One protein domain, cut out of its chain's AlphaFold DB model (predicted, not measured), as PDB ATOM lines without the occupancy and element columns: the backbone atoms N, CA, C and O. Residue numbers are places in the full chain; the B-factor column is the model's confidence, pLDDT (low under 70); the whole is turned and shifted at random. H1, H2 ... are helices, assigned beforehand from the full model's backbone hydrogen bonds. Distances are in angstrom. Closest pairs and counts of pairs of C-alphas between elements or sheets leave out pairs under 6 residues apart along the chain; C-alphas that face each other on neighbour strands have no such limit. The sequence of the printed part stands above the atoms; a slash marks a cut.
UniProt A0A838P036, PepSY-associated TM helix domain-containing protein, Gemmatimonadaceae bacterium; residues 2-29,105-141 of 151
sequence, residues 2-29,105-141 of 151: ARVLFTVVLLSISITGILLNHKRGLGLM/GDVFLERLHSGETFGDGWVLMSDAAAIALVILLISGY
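Overview. This is residues 2 to 29 and 105 to 141 of the 151 residues of the protein "PepSY-associated TM helix domain-containing protein" of Gemmatimonadaceae bacterium (UniProt A0A838P036). Two long helices, H3 and H1, cross as an X nearly at right angles, and the short helix H2 sits in one corner of the cross, folded beside the second half of H1. Residues 134 to 141 of H3 stick out as a free arm. The printed part has 65 residues, with three named helices in the order H1, H2, H3 and no named strand; its class is all helix. It is only just compact, close to loose, with a radius of gyration of the C-alphas of 12.8 A and spans of 38 by 28 by 16 A.

Along the chain. H3, residues 120 to 141, is the longest helix, 32.2 A from C-alpha 120 at (29.067, -1.323, -13.550) to C-alpha 141 at (50.254, 21.121, -22.650). H1, residues 2 to 21, begins at C-alpha 2 at (44.825, 5.583, -4.816) and is 28.6 A long. H2, residues 105 to 114, is 14.8 A long.

Arrangement. H3 touches H1 with residues 126 to 130 alone, about perpendicular at 87 degrees; their closest C-alphas, of Ala 129 and Leu 10, are 6.4 A apart. H1 touches H2 with residues 12 to 20 alone; the closest C-alphas, of Ile 13 and His 113, are 5.2 A apart. H1 and H2 run opposite ways at a shallow tilt of 34.8 degrees, only just short of steep. H3 touches H2 with residues 122 to 126 alone; the closest C-alphas, of Val 123 and Ser 114, are 5.6 A apart. H2 and H3 run the same way at a steep tilt of 68 degrees, only just short of about perpendicular. In H1 and H2 every O i to N i+4 pair is within hydrogen-bond range; in H3, 17 of 18 are.

Size, cuts and confidence. The C-alphas farthest apart, of Gly 27 and Ser 139, are 38.1 A apart. Residues 30 to 104 are not printed, and C-alphas 29 and 105 are 6.4 A apart across this cut, in the link from H1 to H2. The link from H2 to H3 is tight. The mean pLDDT of the printed part is 92.9, and no printed residue is under 70.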
ATOM      1  N   ALA A   2      45.618   5.055  -3.690       78.56
ATOM      2  CA  ALA A   2      44.825   5.583  -4.816       78.56
ATOM      3  C   ALA A   2      45.632   5.913  -6.093       78.56
ATOM      4  O   ALA A   2      45.209   5.570  -7.188       78.56
ATOM      5  N   ARG A   3      46.829   6.508  -5.960       84.31
ATOM      6  CA  ARG A   3      47.704   6.818  -7.113       84.31
ATOM      7  C   ARG A   3      48.148   5.566  -7.875       84.31
ATOM      8  O   ARG A   3      48.131   5.565  -9.094       84.31
ATOM      9  N   VAL A   4      48.507   4.505  -7.148       89.31
ATOM     10  CA  VAL A   4      48.940   3.232  -7.743       89.31
ATOM     11  C   VAL A   4      47.779   2.579  -8.486       89.31
ATOM     12  O   VAL A   4      47.946   2.181  -9.631       89.31
ATOM     13  N   LEU A   5      46.592   2.539  -7.868       88.06
ATOM     14  CA  LEU A   5      45.381   2.017  -8.504       88.06
ATOM     15  C   LEU A   5      45.062   2.763  -9.804       88.06
ATOM     16  O   LEU A   5      44.857   2.135 -10.834       88.06
ATOM     17  N   PHE A   6      45.078   4.094  -9.768       86.38
ATOM     18  CA  PHE A   6      44.823   4.927 -10.938       86.38
ATOM     19  C   PHE A   6      45.816   4.662 -12.078       86.38
ATOM     20  O   PHE A   6      45.414   4.504 -13.228       86.38
ATOM     21  N   THR A   7      47.112   4.556 -11.764       90.38
ATOM     22  CA  THR A   7      48.137   4.206 -12.758       90.38
ATOM     23  C   THR A   7      47.887   2.829 -13.364       90.38
ATOM     24  O   THR A   7      47.998   2.681 -14.576       90.38
ATOM     25  N   VAL A   8      47.520   1.835 -12.551       92.06
ATOM     26  CA  VAL A   8      47.193   0.491 -13.045       92.06
ATOM     27  C   VAL A   8      45.985   0.540 -13.979       92.06
ATOM     28  O   VAL A   8      46.073   0.008 -15.078       92.06
ATOM     29  N   VAL A   9      44.909   1.236 -13.600       92.06
ATOM     30  CA  VAL A   9      43.709   1.387 -14.441       92.06
ATOM     31  C   VAL A   9      44.054   2.045 -15.778       92.06
ATOM     32  O   VAL A   9      43.713   1.508 -16.827       92.06
ATOM     33  N   LEU A  10      44.801   3.154 -15.770       92.88
ATOM     34  CA  LEU A  10      45.221   3.815 -17.009       92.88
ATOM     35  C   LEU A  10      46.116   2.936 -17.887       92.88
ATOM     36  O   LEU A  10      45.959   2.937 -19.110       92.88
ATOM     37  N   LEU A  11      47.050   2.188 -17.291       94.75
ATOM     38  CA  LEU A  11      47.894   1.246 -18.029       94.75
ATOM     39  C   LEU A  11      47.052   0.133 -18.649       94.75
ATOM     40  O   LEU A  11      47.221  -0.163 -19.830       94.75
ATOM     41  N   SER A  12      46.115  -0.438 -17.893       94.81
ATOM     42  CA  SER A  12      45.183  -1.447 -18.390       94.81
ATOM     43  C   SER A  12      44.357  -0.916 -19.563       94.81
ATOM     44  O   SER A  12      44.342  -1.559 -20.612       94.81
ATOM     45  N   ILE A  13      43.747   0.269 -19.450       95.00
ATOM     46  CA  ILE A  13      42.972   0.907 -20.531       95.00
ATOM     47  C   ILE A  13      43.859   1.150 -21.761       95.00
ATOM     48  O   ILE A  13      43.465   0.836 -22.882       95.00
ATOM     49  N   SER A  14      45.082   1.646 -21.567       95.19
ATOM     50  CA  SER A  14      46.010   1.939 -22.668       95.19
ATOM     51  C   SER A  14      46.435   0.672 -23.415       95.19
ATOM     52  O   SER A  14      46.354   0.619 -24.641       95.19
ATOM     53  N   ILE A  15      46.852  -0.370 -22.687       96.38
ATOM     54  CA  ILE A  15      47.284  -1.648 -23.273       96.38
ATOM     55  C   ILE A  15      46.114  -2.308 -24.003       96.38
ATOM     56  O   ILE A  15      46.246  -2.696 -25.161       96.38
ATOM     57  N   THR A  16      44.953  -2.400 -23.353       96.19
ATOM     58  CA  THR A  16      43.761  -3.004 -23.963       96.19
ATOM     59  C   THR A  16      43.288  -2.215 -25.183       96.19
ATOM     60  O   THR A  16      42.964  -2.830 -26.193       96.19
ATOM     61  N   GLY A  17      43.349  -0.879 -25.162       95.75
ATOM     62  CA  GLY A  17      43.023  -0.036 -26.316       95.75
ATOM     63  C   GLY A  17      43.941  -0.287 -27.517       95.75
ATOM     64  O   GLY A  17      43.470  -0.417 -28.647       95.75
ATOM     65  N   ILE A  18      45.250  -0.443 -27.284       96.12
ATOM     66  CA  ILE A  18      46.210  -0.807 -28.340       96.12
ATOM     67  C   ILE A  18      45.872  -2.182 -28.925       96.12
ATOM     68  O   ILE A  18      45.836  -2.334 -30.147       96.12
ATOM     69  N   LEU A  19      45.607  -3.175 -28.074       95.62
ATOM     70  CA  LEU A  19      45.245  -4.523 -28.517       95.62
ATOM     71  C   LEU A  19      43.928  -4.524 -29.311       95.62
ATOM     72  O   LEU A  19      43.843  -5.172 -30.354       95.62
ATOM     73  N   LEU A  20      42.925  -3.747 -28.882       95.06
ATOM     74  CA  LEU A  20      41.634  -3.625 -29.567       95.06
ATOM     75  C   LEU A  20      41.769  -3.040 -30.975       95.06
ATOM     76  O   LEU A  20      41.131  -3.546 -31.900       95.06
ATOM     77  N   ASN A  21      42.642  -2.050 -31.170       95.50
ATOM     78  CA  ASN A  21      42.921  -1.496 -32.499       95.50
ATOM     79  C   ASN A  21      43.506  -2.538 -33.469       95.50
ATOM     80  O   ASN A  21      43.288  -2.445 -34.675       95.50
ATOM     81  N   HIS A  22      44.197  -3.558 -32.952       94.44
ATOM     82  CA  HIS A  22      44.857  -4.601 -33.745       94.44
ATOM     83  C   HIS A  22      44.141  -5.958 -33.666       94.44
ATOM     84  O   HIS A  22      44.711  -6.986 -34.033       94.44
ATOM     85  N   LYS A  23      42.875  -5.989 -33.225       92.94
ATOM     86  CA  LYS A  23      42.153  -7.233 -32.911       92.94
ATOM     87  C   LYS A  23      42.084  -8.264 -34.042       92.94
ATOM     88  O   LYS A  23      42.079  -9.457 -33.758       92.94
ATOM     89  N   ARG A  24      42.065  -7.827 -35.308       88.75
ATOM     90  CA  ARG A  24      42.106  -8.733 -36.474       88.75
ATOM     91  C   ARG A  24      43.482  -9.372 -36.643       88.75
ATOM     92  O   ARG A  24      43.583 -10.591 -36.681       88.75
ATOM     93  N   GLY A  25      44.542  -8.560 -36.644       89.00
ATOM     94  CA  GLY A  25      45.923  -9.046 -36.754       89.00
ATOM     95  C   GLY A  25      46.350  -9.939 -35.585       89.00
ATOM     96  O   GLY A  25      47.199 -10.805 -35.754       89.00
ATOM     97  N   LEU A  26      45.726  -9.766 -34.418       89.62
ATOM     98  CA  LEU A  26      45.928 -10.611 -33.238       89.62
ATOM     99  C   LEU A  26      45.051 -11.875 -33.220       89.62
ATOM    100  O   LEU A  26      45.115 -12.639 -32.261       89.62
ATOM    101  N   GLY A  27      44.197 -12.088 -34.227       88.94
ATOM    102  CA  GLY A  27      43.289 -13.238 -34.288       88.94
ATOM    103  C   GLY A  27      42.160 -13.218 -33.248       88.94
ATOM    104  O   GLY A  27      41.477 -14.221 -33.069       88.94
ATOM    105  N   LEU A  28      41.937 -12.090 -32.565       87.88
ATOM    106  CA  LEU A  28      40.880 -11.933 -31.557       87.88
ATOM    107  C   LEU A  28      39.492 -11.771 -32.186       87.88
ATOM    108  O   LEU A  28      38.481 -12.051 -31.543       87.88
ATOM    109  N   MET A  29      39.444 -11.301 -33.434       87.31
ATOM    110  CA  MET A  29      38.230 -11.229 -34.238       87.31
ATOM    111  C   MET A  29      38.481 -11.908 -35.589       87.31
ATOM    112  O   MET A  29      39.300 -11.393 -36.354       87.31
ATOM    113  N   GLY A 105      37.376 -13.429 -29.104       87.25
ATOM    114  CA  GLY A 105      38.308 -12.979 -28.065       87.25
ATOM    115  C   GLY A 105      38.298 -11.461 -27.850       87.25
ATOM    116  O   GLY A 105      38.585 -10.989 -26.750       87.25
ATOM    117  N   ASP A 106      37.914 -10.690 -28.870       91.69
ATOM    118  CA  ASP A 106      37.798  -9.236 -28.768       91.69
ATOM    119  C   ASP A 106      36.709  -8.784 -27.787       91.69
ATOM    120  O   ASP A 106      36.879  -7.746 -27.161       91.69
ATOM    121  N   VAL A 107      35.649  -9.568 -27.568       92.44
ATOM    122  CA  VAL A 107      34.556  -9.184 -26.656       92.44
ATOM    123  C   VAL A 107      35.017  -9.150 -25.200       92.44
ATOM    124  O   VAL A 107      34.690  -8.218 -24.467       92.44
ATOM    125  N   PHE A 108      35.816 -10.127 -24.767       91.44
ATOM    126  CA  PHE A 108      36.403 -10.087 -23.425       91.44
ATOM    127  C   PHE A 108      37.315  -8.868 -23.258       91.44
ATOM    128  O   PHE A 108      37.272  -8.186 -22.234       91.44
ATOM    129  N   LEU A 109      38.120  -8.575 -24.280       93.81
ATOM    130  CA  LEU A 109      39.027  -7.437 -24.262       93.81
ATOM    131  C   LEU A 109      38.269  -6.097 -24.237       93.81
ATOM    132  O   LEU A 109      38.684  -5.189 -23.523       93.81
ATOM    133  N   GLU A 110      37.145  -5.993 -24.954       94.56
ATOM    134  CA  GLU A 110      36.231  -4.841 -24.922       94.56
ATOM    135  C   GLU A 110      35.677  -4.624 -23.503       94.56
ATOM    136  O   GLU A 110      35.767  -3.512 -22.981       94.56
ATOM    137  N   ARG A 111      35.207  -5.687 -22.832       93.75
ATOM    138  CA  ARG A 111      34.716  -5.625 -21.440       93.75
ATOM    139  C   ARG A 111      35.805  -5.285 -20.425       93.75
ATOM    140  O   ARG A 111      35.554  -4.596 -19.437       93.75
ATOM    141  N   LEU A 112      37.026  -5.766 -20.648       94.12
ATOM    142  CA  LEU A 112      38.164  -5.437 -19.793       94.12
ATOM    143  C   LEU A 112      38.580  -3.969 -19.960       94.12
ATOM    144  O   LEU A 112      38.911  -3.320 -18.972       94.12
ATOM    145  N   HIS A 113      38.544  -3.451 -21.190       95.69
ATOM    146  CA  HIS A 113      38.854  -2.056 -21.501       95.69
ATOM    147  C   HIS A 113      37.829  -1.086 -20.901       95.69
ATOM    148  O   HIS A 113      38.206  -0.064 -20.330       95.69
ATOM    149  N   SER A 114      36.537  -1.415 -20.998       94.94
ATOM    150  CA  SER A 114      35.466  -0.605 -20.409       94.94
ATOM    151  C   SER A 114      35.408  -0.709 -18.884       94.94
ATOM    152  O   SER A 114      34.853   0.173 -18.241       94.94
ATOM    153  N   GLY A 115      35.979  -1.762 -18.293       94.31
ATOM    154  CA  GLY A 115      35.863  -2.069 -16.866       94.31
ATOM    155  C   GLY A 115      34.632  -2.912 -16.515       94.31
ATOM    156  O   GLY A 115      34.521  -3.362 -15.377       94.31
ATOM    157  N   GLU A 116      33.756  -3.206 -17.483       94.12
ATOM    158  CA  GLU A 116      32.544  -4.022 -17.313       94.12
ATOM    159  C   GLU A 116      32.845  -5.411 -16.725       94.12
ATOM    160  O   GLU A 116      32.056  -5.935 -15.943       94.12
ATOM    161  N   THR A 117      34.025  -5.981 -17.007       92.50
ATOM    162  CA  THR A 117      34.484  -7.257 -16.422       92.50
ATOM    163  C   THR A 117      34.438  -7.277 -14.885       92.50
ATOM    164  O   THR A 117      34.313  -8.347 -14.292       92.50
ATOM    165  N   PHE A 118      34.523  -6.116 -14.229       93.25
ATOM    166  CA  PHE A 118      34.500  -5.985 -12.769       93.25
ATOM    167  C   PHE A 118      33.176  -5.407 -12.224       93.25
ATOM    168  O   PHE A 118      33.052  -5.198 -11.015       93.25
ATOM    169  N   GLY A 119      32.187  -5.174 -13.094       93.06
ATOM    170  CA  GLY A 119      30.864  -4.630 -12.773       93.06
ATOM    171  C   GLY A 119      30.702  -3.137 -13.077       93.06
ATOM    172  O   GLY A 119      31.673  -2.410 -13.273       93.06
ATOM    173  N   ASP A 120      29.454  -2.662 -13.070       89.69
ATOM    174  CA  ASP A 120      29.067  -1.323 -13.550       89.69
ATOM    175  C   ASP A 120      29.828  -0.166 -12.878       89.69
ATOM    176  O   ASP A 120      30.162   0.831 -13.517       89.69
ATOM    177  N   GLY A 121      30.175  -0.301 -11.592       92.31
ATOM    178  CA  GLY A 121      30.953   0.716 -10.872       92.31
ATOM    179  C   GLY A 121      32.366   0.929 -11.435       92.31
ATOM    180  O   GLY A 121      32.917   2.025 -11.327       92.31
ATOM    181  N   TRP A 122      32.951  -0.088 -12.070       93.88
ATOM    182  CA  TRP A 122      34.265   0.016 -12.703       93.88
ATOM    183  C   TRP A 122      34.225   0.715 -14.059       93.88
ATOM    184  O   TRP A 122      35.238   1.290 -14.454       93.88
ATOM    185  N   VAL A 123      33.065   0.762 -14.715       94.88
ATOM    186  CA  VAL A 123      32.870   1.596 -15.908       94.88
ATOM    187  C   VAL A 123      33.035   3.069 -15.541       94.88
ATOM    188  O   VAL A 123      33.835   3.775 -16.149       94.88
ATOM    189  N   LEU A 124      32.410   3.501 -14.441       94.19
ATOM    190  CA  LEU A 124      32.582   4.860 -13.916       94.19
ATOM    191  C   LEU A 124      34.032   5.152 -13.499       94.19
ATOM    192  O   LEU A 124      34.500   6.283 -13.623       94.19
ATOM    193  N   MET A 125      34.760   4.143 -13.008       91.38
ATOM    194  CA  MET A 125      36.189   4.275 -12.713       91.38
ATOM    195  C   MET A 125      37.018   4.460 -13.993       91.38
ATOM    196  O   MET A 125      37.940   5.276 -13.998       91.38
ATOM    197  N   SER A 126      36.687   3.739 -15.069       93.25
ATOM    198  CA  SER A 126      37.314   3.898 -16.388       93.25
ATOM    199  C   SER A 126      37.072   5.305 -16.948       93.25
ATOM    200  O   SER A 126      38.022   5.993 -17.329       93.25
ATOM    201  N   ASP A 127      35.835   5.800 -16.858       94.25
ATOM    202  CA  ASP A 127      35.468   7.160 -17.268       94.25
ATOM    203  C   ASP A 127      36.201   8.229 -16.444       94.25
ATOM    204  O   ASP A 127      36.770   9.178 -16.994       94.25
ATOM    205  N   ALA A 128      36.254   8.066 -15.119       93.50
ATOM    206  CA  ALA A 128      36.999   8.967 -14.241       93.50
ATOM    207  C   ALA A 128      38.499   8.981 -14.581       93.50
ATOM    208  O   ALA A 128      39.129  10.043 -14.570       93.50
ATOM    209  N   ALA A 129      39.068   7.820 -14.926       92.88
ATOM    210  CA  ALA A 129      40.447   7.708 -15.380       92.88
ATOM    211  C   ALA A 129      40.677   8.448 -16.705       92.88
ATOM    212  O   ALA A 129      41.638   9.216 -16.813       92.88
ATOM    213  N   ALA A 130      39.770   8.301 -17.672       94.00
ATOM    214  CA  ALA A 130      39.829   9.006 -18.947       94.00
ATOM    215  C   ALA A 130      39.732  10.535 -18.777       94.00
ATOM    216  O   ALA A 130      40.546  11.270 -19.338       94.00
ATOM    217  N   ILE A 131      38.806  11.032 -17.949       95.75
ATOM    218  CA  ILE A 131      38.665  12.470 -17.655       95.75
ATOM    219  C   ILE A 131      39.937  13.019 -17.006       95.75
ATOM    220  O   ILE A 131      40.458  14.060 -17.414       95.75
ATOM    221  N   ALA A 132      40.473  12.312 -16.011       93.31
ATOM    222  CA  ALA A 132      41.705  12.713 -15.350       93.31
ATOM    223  C   ALA A 132      42.902  12.720 -16.316       93.31
ATOM    224  O   ALA A 132      43.735  13.625 -16.237       93.31
ATOM    225  N   LEU A 133      42.969  11.778 -17.265       94.69
ATOM    226  CA  LEU A 133      43.974  11.783 -18.331       94.69
ATOM    227  C   LEU A 133      43.827  13.009 -19.247       94.69
ATOM    228  O   LEU A 133      44.828  13.651 -19.555       94.69
ATOM    229  N   VAL A 134      42.606  13.385 -19.636       96.94
ATOM    230  CA  VAL A 134      42.358  14.597 -20.441       96.94
ATOM    231  C   VAL A 134      42.812  15.853 -19.698       96.94
ATOM    232  O   VAL A 134      43.540  16.670 -20.263       96.94
ATOM    233  N   ILE A 135      42.455  15.992 -18.417       96.62
ATOM    234  CA  ILE A 135      42.903  17.113 -17.577       96.62
ATOM    235  C   ILE A 135      44.432  17.134 -17.480       96.62
ATOM    236  O   ILE A 135      45.043  18.200 -17.589       96.62
ATOM    237  N   LEU A 136      45.071  15.972 -17.314       94.69
ATOM    238  CA  LEU A 136      46.528  15.861 -17.264       94.69
ATOM    239  C   LEU A 136      47.179  16.301 -18.585       94.69
ATOM    240  O   LEU A 136      48.160  17.040 -18.563       94.69
ATOM    241  N   LEU A 137      46.624  15.901 -19.731       96.75
ATOM    242  CA  LEU A 137      47.140  16.281 -21.048       96.75
ATOM    243  C   LEU A 137      46.980  17.783 -21.307       96.75
ATOM    244  O   LEU A 137      47.938  18.433 -21.721       96.75
ATOM    245  N   ILE A 138      45.804  18.349 -21.015       97.88
ATOM    246  CA  ILE A 138      45.543  19.789 -21.164       97.88
ATOM    247  C   ILE A 138      46.463  20.597 -20.250       97.88
ATOM    248  O   ILE A 138      47.089  21.557 -20.694       97.88
ATOM    249  N   SER A 139      46.568  20.211 -18.978       96.94
ATOM    250  CA  SER A 139      47.398  20.923 -18.004       96.94
ATOM    251  C   SER A 139      48.885  20.824 -18.344       96.94
ATOM    252  O   SER A 139      49.583  21.837 -18.324       96.94
ATOM    253  N   GLY A 140      49.365  19.646 -18.745       96.56
ATOM    254  CA  GLY A 140      50.734  19.460 -19.221       96.56
ATOM    255  C   GLY A 140      51.032  20.289 -20.473       96.56
ATOM    256  O   GLY A 140      52.058  20.967 -20.537       96.56
ATOM    257  N   TYR A 141      50.111  20.308 -21.442       96.25
ATOM    258  CA  TYR A 141      50.254  21.121 -22.650       96.25
ATOM    259  C   TYR A 141      50.258  22.621 -22.335       96.25
ATOM    260  O   TYR A 141      51.097  23.364 -22.849       96.25
TER     261      TYR A 141